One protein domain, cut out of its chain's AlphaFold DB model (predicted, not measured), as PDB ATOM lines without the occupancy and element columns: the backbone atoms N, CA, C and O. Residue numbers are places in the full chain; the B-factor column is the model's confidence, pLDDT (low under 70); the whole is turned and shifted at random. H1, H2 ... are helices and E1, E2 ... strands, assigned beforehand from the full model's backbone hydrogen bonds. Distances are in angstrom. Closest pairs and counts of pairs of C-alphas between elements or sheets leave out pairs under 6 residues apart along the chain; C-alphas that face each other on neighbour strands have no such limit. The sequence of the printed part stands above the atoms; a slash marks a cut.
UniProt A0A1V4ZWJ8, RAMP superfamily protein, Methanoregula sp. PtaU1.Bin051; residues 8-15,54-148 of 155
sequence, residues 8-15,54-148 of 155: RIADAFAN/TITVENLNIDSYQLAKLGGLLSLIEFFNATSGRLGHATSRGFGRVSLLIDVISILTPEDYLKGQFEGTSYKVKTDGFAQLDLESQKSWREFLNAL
ATOM      1  N   ARG A   8     -46.531  15.809  42.618       94.62
ATOM      2  CA  ARG A   8     -47.531  15.236  43.520       94.62
ATOM      3  C   ARG A   8     -47.917  16.284  44.545       94.62
ATOM      4  O   ARG A   8     -47.049  16.910  45.144       94.62
ATOM      5  N   ILE A   9     -49.211  16.467  44.742       95.12
ATOM      6  CA  ILE A   9     -49.763  17.389  45.730       95.12
ATOM      7  C   ILE A   9     -50.445  16.515  46.774       95.12
ATOM      8  O   ILE A   9     -51.370  15.779  46.436       95.12
ATOM      9  N   ALA A  10     -49.937  16.540  48.003       96.19
ATOM     10  CA  ALA A  10     -50.561  15.852  49.122       96.19
ATOM     11  C   ALA A  10     -51.779  16.637  49.626       96.19
ATOM     12  O   ALA A  10     -51.925  17.833  49.348       96.19
ATOM     13  N   ASP A  11     -52.623  15.968  50.406       96.44
ATOM     14  CA  ASP A  11     -53.713  16.632  51.111       96.44
ATOM     15  C   ASP A  11     -53.170  17.736  52.024       96.44
ATOM     16  O   ASP A  11     -52.130  17.587  52.671       96.44
ATOM     17  N   ALA A  12     -53.894  18.854  52.068       96.00
ATOM     18  CA  ALA A  12     -53.617  19.937  52.995       96.00
ATOM     19  C   ALA A  12     -54.562  19.818  54.196       96.00
ATOM     20  O   ALA A  12     -55.783  19.916  54.051       96.00
ATOM     21  N   PHE A  13     -54.004  19.608  55.385       95.62
ATOM     22  CA  PHE A  13     -54.757  19.428  56.620       95.62
ATOM     23  C   PHE A  13     -54.964  20.761  57.328       95.62
ATOM     24  O   PHE A  13     -54.068  21.598  57.391       95.62
ATOM     25  N   ALA A  14     -56.167  20.976  57.859       94.56
ATOM     26  CA  ALA A  14     -56.493  22.204  58.572       94.56
ATOM     27  C   ALA A  14     -55.773  22.257  59.926       94.56
ATOM     28  O   ALA A  14     -55.880  21.322  60.718       94.56
ATOM     29  N   ASN A  15     -55.167  23.399  60.261       90.69
ATOM     30  CA  ASN A  15     -54.566  23.601  61.591       90.69
ATOM     31  C   ASN A  15     -55.625  23.782  62.690       90.69
ATOM     32  O   ASN A  15     -55.323  23.750  63.881       90.69
ATOM     33  N   THR A  54     -48.004  19.372  51.511       97.00
ATOM     34  CA  THR A  54     -46.710  19.229  50.838       97.00
ATOM     35  C   THR A  54     -46.899  19.012  49.346       97.00
ATOM     36  O   THR A  54     -47.773  18.263  48.910       97.00
ATOM     37  N   ILE A  55     -46.044  19.654  48.554       97.25
ATOM     38  CA  ILE A  55     -45.918  19.408  47.118       97.25
ATOM     39  C   ILE A  55     -44.562  18.746  46.893       97.25
ATOM     40  O   ILE A  55     -43.535  19.278  47.300       97.25
ATOM     41  N   THR A  56     -44.559  17.583  46.251       96.50
ATOM     42  CA  THR A  56     -43.340  16.879  45.839       96.50
ATOM     43  C   THR A  56     -43.149  17.051  44.342       96.50
ATOM     44  O   THR A  56     -44.059  16.758  43.567       96.50
ATOM     45  N   VAL A  57     -41.965  17.497  43.928       96.19
ATOM     46  CA  VAL A  57     -41.580  17.595  42.518       96.19
ATOM     47  C   VAL A  57     -40.442  16.617  42.263       96.19
ATOM     48  O   VAL A  57     -39.389  16.702  42.886       96.19
ATOM     49  N   GLU A  58     -40.655  15.682  41.346       94.12
ATOM     50  CA  GLU A  58     -39.662  14.691  40.950       94.12
ATOM     51  C   GLU A  58     -38.848  15.181  39.755       94.12
ATOM     52  O   GLU A  58     -39.402  15.721  38.789       94.12
ATOM     53  N   ASN A  59     -37.537  14.914  39.792       93.12
ATOM     54  CA  ASN A  59     -36.580  15.266  38.741       93.12
ATOM     55  C   ASN A  59     -36.713  16.745  38.357       93.12
ATOM     56  O   ASN A  59     -37.362  17.071  37.364       93.12
ATOM     57  N   LEU A  60     -36.152  17.641  39.178       95.38
ATOM     58  CA  LEU A  60     -36.330  19.097  39.052       95.38
ATOM     59  C   LEU A  60     -35.904  19.662  37.686       95.38
ATOM     60  O   LEU A  60     -36.337  20.757  37.313       95.38
ATOM     61  N   ASN A  61     -35.096  18.908  36.938       94.56
ATOM     62  CA  ASN A  61     -34.612  19.299  35.634       94.56
ATOM     63  C   ASN A  61     -35.661  19.126  34.524       94.56
ATOM     64  O   ASN A  61     -36.484  18.207  34.525       94.56
ATOM     65  N   ILE A  62     -35.580  20.003  33.528       92.75
ATOM     66  CA  ILE A  62     -36.175  19.806  32.204       92.75
ATOM     67  C   ILE A  62     -35.008  19.860  31.226       92.75
ATOM     68  O   ILE A  62     -34.313  20.870  31.182       92.75
ATOM     69  N   ASP A  63     -34.744  18.773  30.502       90.38
ATOM     70  CA  ASP A  63     -33.557  18.639  29.650       90.38
ATOM     71  C   ASP A  63     -32.265  19.032  30.403       90.38
ATOM     72  O   ASP A  63     -31.935  18.425  31.428       90.38
ATOM     73  N   SER A  64     -31.551  20.061  29.933       93.50
ATOM     74  CA  SER A  64     -30.324  20.596  30.540       93.50
ATOM     75  C   SER A  64     -30.559  21.617  31.665       93.50
ATOM     76  O   SER A  64     -29.608  22.002  32.349       93.50
ATOM     77  N   TYR A  65     -31.801  22.046  31.897       96.44
ATOM     78  CA  TYR A  65     -32.157  23.103  32.845       96.44
ATOM     79  C   TYR A  65     -32.467  22.517  34.228       96.44
ATOM     80  O   TYR A  65     -33.590  22.092  34.492       96.44
ATOM     81  N   GLN A  66     -31.464  22.492  35.111       95.31
ATOM     82  CA  GLN A  66     -31.452  21.698  36.353       95.31
ATOM     83  C   GLN A  66     -32.584  21.981  37.354       95.31
ATOM     84  O   GLN A  66     -33.036  21.062  38.030       95.31
ATOM     85  N   LEU A  67     -33.050  23.228  37.456       97.12
ATOM     86  CA  LEU A  67     -34.054  23.646  38.446       97.12
ATOM     87  C   LEU A  67     -35.341  24.169  37.792       97.12
ATOM     88  O   LEU A  67     -36.160  24.810  38.453       97.12
ATOM     89  N   ALA A  68     -35.535  23.913  36.497       96.75
ATOM     90  CA  ALA A  68     -36.612  24.519  35.722       96.75
ATOM     91  C   ALA A  68     -38.012  24.185  36.258       96.75
ATOM     92  O   ALA A  68     -38.867  25.069  36.285       96.75
ATOM     93  N   LYS A  69     -38.262  22.957  36.741       96.81
ATOM     94  CA  LYS A  69     -39.573  22.611  37.323       96.81
ATOM     95  C   LYS A  69     -39.835  23.337  38.636       96.81
ATOM     96  O   LYS A  69     -40.967  23.752  38.873       96.81
ATOM     97  N   LEU A  70     -38.805  23.494  39.472       97.38
ATOM     98  CA  LEU A  70     -38.920  24.260  40.712       97.38
ATOM     99  C   LEU A  70     -39.247  25.719  40.388       97.38
ATOM    100  O   LEU A  70     -40.237  26.235  40.893       97.38
ATOM    101  N   GLY A  71     -38.491  26.340  39.478       97.81
ATOM    102  CA  GLY A  71     -38.743  27.717  39.055       97.81
ATOM    103  C   GLY A  71     -40.153  27.900  38.489       97.81
ATOM    104  O   GLY A  71     -40.867  28.803  38.911       97.81
ATOM    105  N   GLY A  72     -40.609  26.983  37.628       97.06
ATOM    106  CA  GLY A  72     -41.972  26.996  37.094       97.06
ATOM    107  C   GLY A  72     -43.059  26.871  38.170       97.06
ATOM    108  O   GLY A  72     -44.051  27.598  38.120       97.06
ATOM    109  N   LEU A  73     -42.871  26.004  39.174       97.19
ATOM    110  CA  LEU A  73     -43.790  25.885  40.314       97.19
ATOM    111  C   LEU A  73     -43.823  27.171  41.151       97.19
ATOM    112  O   LEU A  73     -44.905  27.645  41.499       97.19
ATOM    113  N   LEU A  74     -42.660  27.752  41.454       97.50
ATOM    114  CA  LEU A  74     -42.565  28.997  42.218       97.50
ATOM    115  C   LEU A  74     -43.210  30.167  41.459       97.50
ATOM    116  O   LEU A  74     -44.025  30.884  42.039       97.50
ATOM    117  N   SER A  75     -42.951  30.296  40.151       97.50
ATOM    118  CA  SER A  75     -43.624  31.283  39.294       97.50
ATOM    119  C   SER A  75     -45.144  31.076  39.264       97.50
ATOM    120  O   SER A  75     -45.904  32.044  39.284       97.50
ATOM    121  N   LEU A  76     -45.614  29.822  39.223       96.81
ATOM    122  CA  LEU A  76     -47.044  29.506  39.255       96.81
ATOM    123  C   LEU A  76     -47.686  29.937  40.579       96.81
ATOM    124  O   LEU A  76     -48.765  30.529  40.561       96.81
ATOM    125  N   ILE A  77     -47.038  29.660  41.712       97.00
ATOM    126  CA  ILE A  77     -47.509  30.067  43.044       97.00
ATOM    127  C   ILE A  77     -47.578  31.595  43.146       97.00
ATOM    128  O   ILE A  77     -48.589  32.137  43.605       97.00
ATOM    129  N   GLU A  78     -46.540  32.296  42.686       96.50
ATOM    130  CA  GLU A  78     -46.505  33.759  42.659       96.50
ATOM    131  C   GLU A  78     -47.654  34.326  41.816       96.50
ATOM    132  O   GLU A  78     -48.445  35.140  42.301       96.50
ATOM    133  N   PHE A  79     -47.811  33.838  40.582       97.38
ATOM    134  CA  PHE A  79     -48.884  34.254  39.681       97.38
ATOM    135  C   PHE A  79     -50.275  33.969  40.262       97.38
ATOM    136  O   PHE A  79     -51.166  34.824  40.222       97.38
ATOM    137  N   PHE A  80     -50.473  32.781  40.836       96.88
ATOM    138  CA  PHE A  80     -51.727  32.389  41.471       96.88
ATOM    139  C   PHE A  80     -52.089  33.338  42.623       96.88
ATOM    140  O   PHE A  80     -53.224  33.808  42.714       96.88
ATOM    141  N   ASN A  81     -51.121  33.692  43.469       96.75
ATOM    142  CA  ASN A  81     -51.333  34.648  44.553       96.75
ATOM    143  C   ASN A  81     -51.622  36.066  44.027       96.75
ATOM    144  O   ASN A  81     -52.579  36.705  44.479       96.75
ATOM    145  N   ALA A  82     -50.849  36.541  43.044       96.69
ATOM    146  CA  ALA A  82     -51.000  37.870  42.446       96.69
ATOM    147  C   ALA A  82     -52.373  38.064  41.778       96.69
ATOM    148  O   ALA A  82     -52.965  39.143  41.842       96.69
ATOM    149  N   THR A  83     -52.931  37.000  41.202       95.00
ATOM    150  CA  THR A  83     -54.240  37.010  40.527       95.00
ATOM    151  C   THR A  83     -55.423  36.716  41.452       95.00
ATOM    152  O   THR A  83     -56.543  36.505  40.985       95.00
ATOM    153  N   SER A  84     -55.231  36.784  42.778       90.75
ATOM    154  CA  SER A  84     -56.274  36.481  43.769       90.75
ATOM    155  C   SER A  84     -56.830  35.060  43.636       90.75
ATOM    156  O   SER A  84     -58.052  34.877  43.571       90.75
ATOM    157  N   GLY A  85     -55.921  34.083  43.597       92.56
ATOM    158  CA  GLY A  85     -56.188  32.663  43.411       92.56
ATOM    159  C   GLY A  85     -57.387  32.136  44.201       92.56
ATOM    160  O   GLY A  85     -57.616  32.484  45.366       92.56
ATOM    161  N   ARG A  86     -58.196  31.315  43.526       94.38
ATOM    162  CA  ARG A  86     -59.441  30.767  44.071       94.38
ATOM    163  C   ARG A  86     -59.481  29.255  43.906       94.38
ATOM    164  O   ARG A  86     -59.229  28.768  42.810       94.38
ATOM    165  N   LEU A  87     -59.858  28.539  44.961       93.00
ATOM    166  CA  LEU A  87     -60.045  27.088  44.974       93.00
ATOM    167  C   LEU A  87     -61.440  26.724  45.493       93.00
ATOM    168  O   LEU A  87     -62.010  27.421  46.332       93.00
ATOM    169  N   GLY A  88     -61.975  25.601  45.014       90.94
ATOM    170  CA  GLY A  88     -63.221  25.020  45.514       90.94
ATOM    171  C   GLY A  88     -64.504  25.613  44.921       90.94
ATOM    172  O   GLY A  88     -64.542  26.100  43.790       90.94
ATOM    173  N   HIS A  89     -65.593  25.506  45.682       88.75
ATOM    174  CA  HIS A  89     -66.950  25.833  45.243       88.75
ATOM    175  C   HIS A  89     -67.282  27.336  45.360       88.75
ATOM    176  O   HIS A  89     -66.707  28.063  46.166       88.75
ATOM    177  N   ALA A  90     -68.256  27.803  44.567       87.81
ATOM    178  CA  ALA A  90     -68.848  29.149  44.634       87.81
ATOM    179  C   ALA A  90     -67.849  30.328  44.585       87.81
ATOM    180  O   ALA A  90     -68.107  31.406  45.128       87.81
ATOM    181  N   THR A  91     -66.738  30.174  43.866       90.50
ATOM    182  CA  THR A  91     -65.685  31.199  43.740       90.50
ATOM    183  C   THR A  91     -66.146  32.497  43.072       90.50
ATOM    184  O   THR A  91     -65.565  33.560  43.296       90.50
ATOM    185  N   SER A  92     -67.222  32.454  42.283       86.50
ATOM    186  CA  SER A  92     -67.884  33.635  41.712       86.50
ATOM    187  C   SER A  92     -68.759  34.395  42.717       86.50
ATOM    188  O   SER A  92     -69.159  35.522  42.445       86.50
ATOM    189  N   ARG A  93     -69.041  33.806  43.887       86.00
ATOM    190  CA  ARG A  93     -69.889  34.369  44.953       86.00
ATOM    191  C   ARG A  93     -69.086  34.775  46.195       86.00
ATOM    192  O   ARG A  93     -69.641  34.889  47.283       86.00
ATOM    193  N   GLY A  94     -67.780  34.985  46.032       86.12
ATOM    194  CA  GLY A  94     -66.887  35.461  47.092       86.12
ATOM    195  C   GLY A  94     -66.290  34.371  47.988       86.12
ATOM    196  O   GLY A  94     -65.662  34.711  48.988       86.12
ATOM    197  N   PHE A  95     -66.456  33.090  47.646       90.81
ATOM    198  CA  PHE A  95     -65.810  31.974  48.347       90.81
ATOM    199  C   PHE A  95     -64.473  31.588  47.707       90.81
ATOM    200  O   PHE A  95     -64.132  32.028  46.607       90.81
ATOM    201  N   GLY A  96     -63.702  30.762  48.414       92.19
ATOM    202  CA  GLY A  96     -62.558  30.055  47.844       92.19
ATOM    203  C   GLY A  96     -61.301  30.885  47.603       92.19
ATOM    204  O   GLY A  96     -60.325  30.337  47.109       92.19
ATOM    205  N   ARG A  97     -61.282  32.184  47.934       95.25
ATOM    206  CA  ARG A  97     -60.054  32.990  47.850       95.25
ATOM    207  C   ARG A  97     -59.031  32.466  48.857       95.25
ATOM    208  O   ARG A  97     -59.297  32.485  50.057       95.25
ATOM    209  N   VAL A  98     -57.863  32.072  48.363       95.88
ATOM    210  CA  VAL A  98     -56.757  31.552  49.173       95.88
ATOM    211  C   VAL A  98     -55.442  32.215  48.768       95.88
ATOM    212  O   VAL A  98     -55.350  32.875  47.733       95.88
ATOM    213  N   SER A  99     -54.421  32.058  49.602       96.44
ATOM    214  CA  SER A  99     -53.042  32.392  49.254       96.44
ATOM    215  C   SER A  99     -52.158  31.222  49.647       96.44
ATOM    216  O   SER A  99     -52.305  30.685  50.743       96.44
ATOM    217  N   LEU A 100     -51.282  30.813  48.739       97.06
ATOM    218  CA  LEU A 100     -50.319  29.746  48.969       97.06
ATOM    219  C   LEU A 100     -49.050  30.362  49.549       97.06
ATOM    220  O   LEU A 100     -48.484  31.281  48.958       97.06
ATOM    221  N   LEU A 101     -48.619  29.878  50.708       96.44
ATOM    222  CA  LEU A 101     -47.403  30.326  51.373       96.44
ATOM    223  C   LEU A 101     -46.432  29.155  51.434       96.44
ATOM    224  O   LEU A 101     -46.806  28.058  51.839       96.44
ATOM    225  N   ILE A 102     -45.194  29.402  51.024       97.25
ATOM    226  CA  ILE A 102     -44.104  28.441  51.171       97.25
ATOM    227  C   ILE A 102     -43.482  28.685  52.545       97.25
ATOM    228  O   ILE A 102     -43.228  29.835  52.899       97.25
ATOM    229  N   ASP A 103     -43.257  27.624  53.315       96.75
ATOM    230  CA  ASP A 103     -42.523  27.696  54.587       96.75
ATOM    231  C   ASP A 103     -41.080  27.201  54.416       96.75
ATOM    232  O   ASP A 103     -40.107  27.893  54.732       96.75
ATOM    233  N   VAL A 104     -40.929  26.023  53.814       97.38
ATOM    234  CA  VAL A 104     -39.639  25.380  53.569       97.38
ATOM    235  C   VAL A 104     -39.657  24.650  52.229       97.38
ATOM    236  O   VAL A 104     -40.689  24.135  51.801       97.38
ATOM    237  N   ILE A 105     -38.503  24.616  51.566       97.88
ATOM    238  CA  ILE A 105     -38.233  23.735  50.427       97.88
ATOM    239  C   ILE A 105     -37.131  22.776  50.856       97.88
ATOM    240  O   ILE A 105     -36.095  23.230  51.332       97.88
ATOM    241  N   SER A 106     -37.327  21.475  50.664       97.19
ATOM    242  CA  SER A 106     -36.306  20.461  50.943       97.19
ATOM    243  C   SER A 106     -35.941  19.737  49.652       97.19
ATOM    244  O   SER A 106     -36.821  19.271  48.928       97.19
ATOM    245  N   ILE A 107     -34.646  19.672  49.346       96.31
ATOM    246  CA  ILE A 107     -34.114  18.987  48.163       96.31
ATOM    247  C   ILE A 107     -33.457  17.693  48.623       96.31
ATOM    248  O   ILE A 107     -32.517  17.726  49.415       96.31
ATOM    249  N   LEU A 108     -33.959  16.573  48.103       95.12
ATOM    250  CA  LEU A 108     -33.407  15.245  48.331       95.12
ATOM    251  C   LEU A 108     -32.744  14.741  47.050       95.12
ATOM    252  O   LEU A 108     -33.334  14.790  45.968       95.12
ATOM    253  N   THR A 109     -31.534  14.223  47.192       94.19
ATOM    254  CA  THR A 109     -30.741  13.593  46.135       94.19
ATOM    255  C   THR A 109     -30.723  12.071  46.307       94.19
ATOM    256  O   THR A 109     -30.961  11.573  47.412       94.19
ATOM    257  N   PRO A 110     -30.433  11.286  45.252       93.31
ATOM    258  CA  PRO A 110     -30.220   9.845  45.387       93.31
ATOM    259  C   PRO A 110     -29.179   9.491  46.459       93.31
ATOM    260  O   PRO A 110     -29.350   8.522  47.196       93.31
ATOM    261  N   GLU A 111     -28.127  10.297  46.589       93.69
ATOM    262  CA  GLU A 111     -27.084  10.137  47.599       93.69
ATOM    263  C   GLU A 111     -27.631  10.263  49.025       93.69
ATOM    264  O   GLU A 111     -27.186   9.528  49.908       93.69
ATOM    265  N   ASP A 112     -28.604  11.149  49.250       93.94
ATOM    266  CA  ASP A 112     -29.257  11.309  50.552       93.94
ATOM    267  C   ASP A 112     -30.018  10.031  50.931       93.94
ATOM    268  O   ASP A 112     -29.853   9.511  52.038       93.94
ATOM    269  N   TYR A 113     -30.752   9.433  49.985       89.38
ATOM    270  CA  TYR A 113     -31.422   8.144  50.195       89.38
ATOM    271  C   TYR A 113     -30.433   7.016  50.506       89.38
ATOM    272  O   TYR A 113     -30.661   6.238  51.432       89.38
ATOM    273  N   LEU A 114     -29.317   6.937  49.772       93.50
ATOM    274  CA  LEU A 114     -28.285   5.914  49.989       93.50
ATOM    275  C   LEU A 114     -27.612   6.037  51.363       93.50
ATOM    276  O   LEU A 114     -27.159   5.037  51.917       93.50
ATOM    277  N   LYS A 115     -27.564   7.248  51.923       93.50
ATOM    278  CA  LYS A 115     -27.032   7.528  53.265       93.50
ATOM    279  C   LYS A 115     -28.085   7.428  54.373       93.50
ATOM    280  O   LYS A 115     -27.740   7.613  55.538       93.50
ATOM    281  N   GLY A 116     -29.350   7.157  54.037       91.69
ATOM    282  CA  GLY A 116     -30.464   7.141  54.991       91.69
ATOM    283  C   GLY A 116     -30.871   8.529  55.505       91.69
ATOM    284  O   GLY A 116     -31.457   8.637  56.579       91.69
ATOM    285  N   GLN A 117     -30.542   9.595  54.770       90.75
ATOM    286  CA  GLN A 117     -30.863  10.983  55.099       90.75
ATOM    287  C   GLN A 117     -32.145  11.411  54.370       90.75
ATOM    288  O   GLN A 117     -32.109  11.913  53.255       90.75
ATOM    289  N   PHE A 118     -33.306  11.223  54.997       88.75
ATOM    290  CA  PHE A 118     -34.608  11.459  54.345       88.75
ATOM    291  C   PHE A 118     -35.150  12.892  54.473       88.75
ATOM    292  O   PHE A 118     -36.274  13.157  54.064       88.75
ATOM    293  N   GLU A 119     -34.376  13.818  55.039       87.81
ATOM    294  CA  GLU A 119     -34.762  15.234  55.161       87.81
ATOM    295  C   GLU A 119     -34.124  16.115  54.072       87.81
ATOM    296  O   GLU A 119     -34.608  17.215  53.798       87.81
ATOM    297  N   GLY A 120     -33.062  15.620  53.423       90.31
ATOM    298  CA  GLY A 120     -32.312  16.351  52.404       90.31
ATOM    299  C   GLY A 120     -31.740  17.682  52.906       90.31
ATOM    300  O   GLY A 120     -31.546  17.906  54.101       90.31
ATOM    301  N   THR A 121     -31.475  18.594  51.971       94.75
ATOM    302  CA  THR A 121     -31.072  19.970  52.291       94.75
ATOM    303  C   THR A 121     -32.300  20.870  52.336       94.75
ATOM    304  O   THR A 121     -33.030  20.965  51.350       94.75
ATOM    305  N   SER A 122     -32.525  21.539  53.469       96.38
ATOM    306  CA  SER A 122     -33.707  22.377  53.700       96.38
ATOM    307  C   SER A 122     -33.406  23.873  53.599       96.38
ATOM    308  O   SER A 122     -32.454  24.384  54.186       96.38
ATOM    309  N   TYR A 123     -34.281  24.587  52.898       97.62
ATOM    310  CA  TYR A 123     -34.201  26.011  52.596       97.62
ATOM    311  C   TYR A 123     -35.441  26.699  53.163       97.62
ATOM    312  O   TYR A 123     -36.530  26.625  52.591       97.62
ATOM    313  N   LYS A 124     -35.293  27.347  54.320       97.31
ATOM    314  CA  LYS A 124     -36.397  28.049  54.985       97.31
ATOM    315  C   LYS A 124     -36.596  29.436  54.385       97.31
ATOM    316  O   LYS A 124     -35.616  30.136  54.125       97.31
ATOM    317  N   VAL A 125     -37.844  29.867  54.214       95.00
ATOM    318  CA  VAL A 125     -38.128  31.224  53.724       95.00
ATOM    319  C   VAL A 125     -37.431  32.303  54.557       95.00
ATOM    320  O   VAL A 125     -37.248  32.159  55.766       95.00
ATOM    321  N   LYS A 126     -37.076  33.418  53.902       93.38
ATOM    322  CA  LYS A 126     -36.344  34.561  54.492       93.38
ATOM    323  C   LYS A 126     -34.914  34.245  54.958       93.38
ATOM    324  O   LYS A 126     -34.361  34.995  55.756       93.38
ATOM    325  N   THR A 127     -34.320  33.161  54.467       97.19
ATOM    326  CA  THR A 127     -32.883  32.883  54.606       97.19
ATOM    327  C   THR A 127     -32.157  33.167  53.292       97.19
ATOM    328  O   THR A 127     -32.760  33.070  52.221       97.19
ATOM    329  N   ASP A 128     -30.859  33.466  53.359       96.75
ATOM    330  CA  ASP A 128     -30.036  33.703  52.164       96.75
ATOM    331  C   ASP A 128     -29.998  32.472  51.249       96.75
ATOM    332  O   ASP A 128     -30.095  32.598  50.031       96.75
ATOM    333  N   GLY A 129     -29.955  31.270  51.836       96.50
ATOM    334  CA  GLY A 129     -30.001  30.018  51.081       96.50
ATOM    335  C   GLY A 129     -31.294  29.866  50.277       96.50
ATOM    336  O   GLY A 129     -31.251  29.455  49.121       96.50
ATOM    337  N   PHE A 130     -32.441  30.238  50.852       97.38
ATOM    338  CA  PHE A 130     -33.706  30.242  50.115       97.38
ATOM    339  C   PHE A 130     -33.699  31.276  48.987       97.38
ATOM    340  O   PHE A 130     -34.120  30.962  47.877       97.38
ATOM    341  N   ALA A 131     -33.207  32.491  49.249       97.38
ATOM    342  CA  ALA A 131     -33.141  33.542  48.234       97.38
ATOM    343  C   ALA A 131     -32.252  33.140  47.046       97.38
ATOM    344  O   ALA A 131     -32.603  33.392  45.894       97.38
ATOM    345  N   GLN A 132     -31.125  32.476  47.319       98.06
ATOM    346  CA  GLN A 132     -30.253  31.937  46.282       98.06
ATOM    347  C   GLN A 132     -30.939  30.821  45.484       98.06
ATOM    348  O   GLN A 132     -30.918  30.858  44.254       98.06
ATOM    349  N   LEU A 133     -31.587  29.867  46.163       98.12
ATOM    350  CA  LEU A 133     -32.305  28.774  45.505       98.12
ATOM    351  C   LEU A 133     -33.427  29.291  44.592       98.12
ATOM    352  O   LEU A 133     -33.557  28.834  43.455       98.12
ATOM    353  N   ASP A 134     -34.222  30.250  45.072       97.69
ATOM    354  CA  ASP A 134     -35.271  30.881  44.272       97.69
ATOM    355  C   ASP A 134     -34.658  31.534  43.027       97.69
ATOM    356  O   ASP A 134     -35.019  31.166  41.910       97.69
ATOM    357  N   LEU A 135     -33.635  32.382  43.186       98.19
ATOM    358  CA  LEU A 135     -32.953  33.043  42.069       98.19
ATOM    359  C   LEU A 135     -32.436  32.054  41.008       98.19
ATOM    360  O   LEU A 135     -32.651  32.262  39.810       98.19
ATOM    361  N   GLU A 136     -31.760  30.986  41.430       98.25
ATOM    362  CA  GLU A 136     -31.220  29.959  40.533       98.25
ATOM    363  C   GLU A 136     -32.333  29.195  39.804       98.25
ATOM    364  O   GLU A 136     -32.246  28.965  38.592       98.25
ATOM    365  N   SER A 137     -33.413  28.859  40.512       98.06
ATOM    366  CA  SER A 137     -34.568  28.179  39.929       98.06
ATOM    367  C   SER A 137     -35.317  29.060  38.921       98.06
ATOM    368  O   SER A 137     -35.610  28.601  37.813       98.06
ATOM    369  N   GLN A 138     -35.529  30.346  39.227       98.00
ATOM    370  CA  GLN A 138     -36.136  31.313  38.308       98.00
ATOM    371  C   GLN A 138     -35.269  31.518  37.067       98.00
ATOM    372  O   GLN A 138     -35.783  31.595  35.950       98.00
ATOM    373  N   LYS A 139     -33.942  31.590  37.235       98.31
ATOM    374  CA  LYS A 139     -33.005  31.667  36.111       98.31
ATOM    375  C   LYS A 139     -33.141  30.436  35.215       98.31
ATOM    376  O   LYS A 139     -33.351  30.595  34.015       98.31
ATOM    377  N   SER A 140     -33.094  29.239  35.798       97.94
ATOM    378  CA  SER A 140     -33.221  27.975  35.066       97.94
ATOM    379  C   SER A 140     -34.546  27.888  34.297       97.94
ATOM    380  O   SER A 140     -34.559  27.518  33.123       97.94
ATOM    381  N   TRP A 141     -35.652  28.304  34.919       97.56
ATOM    382  CA  TRP A 141     -36.970  28.357  34.285       97.56
ATOM    383  C   TRP A 141     -37.036  29.356  33.121       97.56
ATOM    384  O   TRP A 141     -37.537  29.032  32.044       97.56
ATOM    385  N   ARG A 142     -36.482  30.561  33.291       97.06
ATOM    386  CA  ARG A 142     -36.439  31.586  32.234       97.06
ATOM    387  C   ARG A 142     -35.590  31.155  31.043       97.06
ATOM    388  O   ARG A 142     -35.968  31.416  29.905       97.06
ATOM    389  N   GLU A 143     -34.451  30.520  31.294       97.25
ATOM    390  CA  GLU A 143     -33.586  29.984  30.239       97.25
ATOM    391  C   GLU A 143     -34.299  28.893  29.435       97.25
ATOM    392  O   GLU A 143     -34.260  28.936  28.205       97.25
ATOM    393  N   PHE A 144     -35.019  27.992  30.111       96.00
ATOM    394  CA  PHE A 144     -35.870  27.003  29.455       96.00
ATOM    395  C   PHE A 144     -36.946  27.664  28.580       96.00
ATOM    396  O   PHE A 144     -37.050  27.357  27.394       96.00
ATOM    397  N   LEU A 145     -37.706  28.622  29.124       95.12
ATOM    398  CA  LEU A 145     -38.755  29.322  28.373       95.12
ATOM    399  C   LEU A 145     -38.219  30.049  27.134       95.12
ATOM    400  O   LEU A 145     -38.868  30.048  26.090       95.12
ATOM    401  N   ASN A 146     -37.035  30.653  27.231       95.06
ATOM    402  CA  ASN A 146     -36.401  31.348  26.110       95.06
ATOM    403  C   ASN A 146     -35.934  30.398  24.999       95.06
ATOM    404  O   ASN A 146     -35.810  30.829  23.852       95.06
ATOM    405  N   ALA A 147     -35.657  29.138  25.334       93.62
ATOM    406  CA  ALA A 147     -35.256  28.114  24.379       93.62
ATOM    407  C   ALA A 147     -36.444  27.432  23.687       93.62
ATOM    408  O   ALA A 147     -36.250  26.749  22.679       93.62
ATOM    409  N   LEU A 148     -37.671  27.624  24.188       90.00
ATOM    410  CA  LEU A 148     -38.862  27.107  23.528       90.00
ATOM    411  C   LEU A 148     -39.053  27.768  22.152       90.00
ATOM    412  O   LEU A 148     -38.842  28.978  22.002       90.00
TER     413      LEU A 148
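This is residues 8 to 15 and 54 to 148 of the 155 residues of the protein "RAMP superfamily protein" of Methanoregula sp. PtaU1.Bin051 (UniProt A0A1V4ZWJ8). Two helices make a T, H1 beginning at the side of the longer H3 and running away from it, while a short two-stranded ribbon of E2 and E3 lies by the first turns of H3. Two loops reach out to opposite ends and make the length: residues 83 to 103, past the end of H1, and the small helix H2 with its links between E2 and E3; E1 has residues 8 to 9 paired beside it. The printed part has 103 residues with three named helices and three named strands, in the order E1, H1, E2, H2, E3, H3; the sheet, E2 - E3, is antiparallel. The class is mixed, helices and strands, with 51 residues in named elements, under half. The whole is only just loose, close to compact, with a radius of gyration of the C-alphas of 15.8 A and spans of 49 by 37 by 25 A.

Start at residues 8 to 9, which pair antiparallel with residues 55 to 56 of E1, residues 55 to 57; E1 pairs with no named strand. Go on to H1, residues 68 to 82, and H3, residues 128 to 147: they touch, about perpendicular at 79 degrees, and their closest C-alphas, those of Ala 68 and Trp 141, are 4.1 A apart. Look next at E2, residues 104 to 107, and E3, residues 121 to 124, antiparallel neighbours at 162 degrees; N 105 and O 123 are 3.0 A apart and N 123 and O 105 2.8 A, both within hydrogen-bond range. E1 and E2 are near each other, with 5 pairs of C-alphas within 10 A. The closest C-alphas of E3 and H3, those of Tyr 123 and Phe 130, are 4.9 A apart. H2, residues 110 to 114, is apart from E1, H1 and H3. In H1, H2 and H3 every O i to N i+4 pair is within hydrogen-bond range.

Find C-alpha 55 at (-45.918, 19.408, 47.118); from there E1 runs 6.6 A to Val 57. H1 begins at C-alpha 68, (-36.612, 24.519, 35.722), and runs 20.7 A to Ala 82. E2, from Val 104 to Ile 107, and E3, from Thr 121 to Lys 124, are 10.0 A long each, and H2, from Pro 110 to Leu 114, is 6.4 A. H3 runs 28.8 A from Asp 128 to C-alpha 147 at (-35.256, 28.114, 24.379).

The two C-alphas farthest apart, those of Arg 93 and Lys 115, are 51.2 A apart. Residues 16 to 53 are cut out, and C-alphas 15 and 54 are 14.0 A apart across the cut. The link from H1 to E2, 21 residues, is long. The model's mean pLDDT over the printed part is 94.9, and no printed residue is under 70.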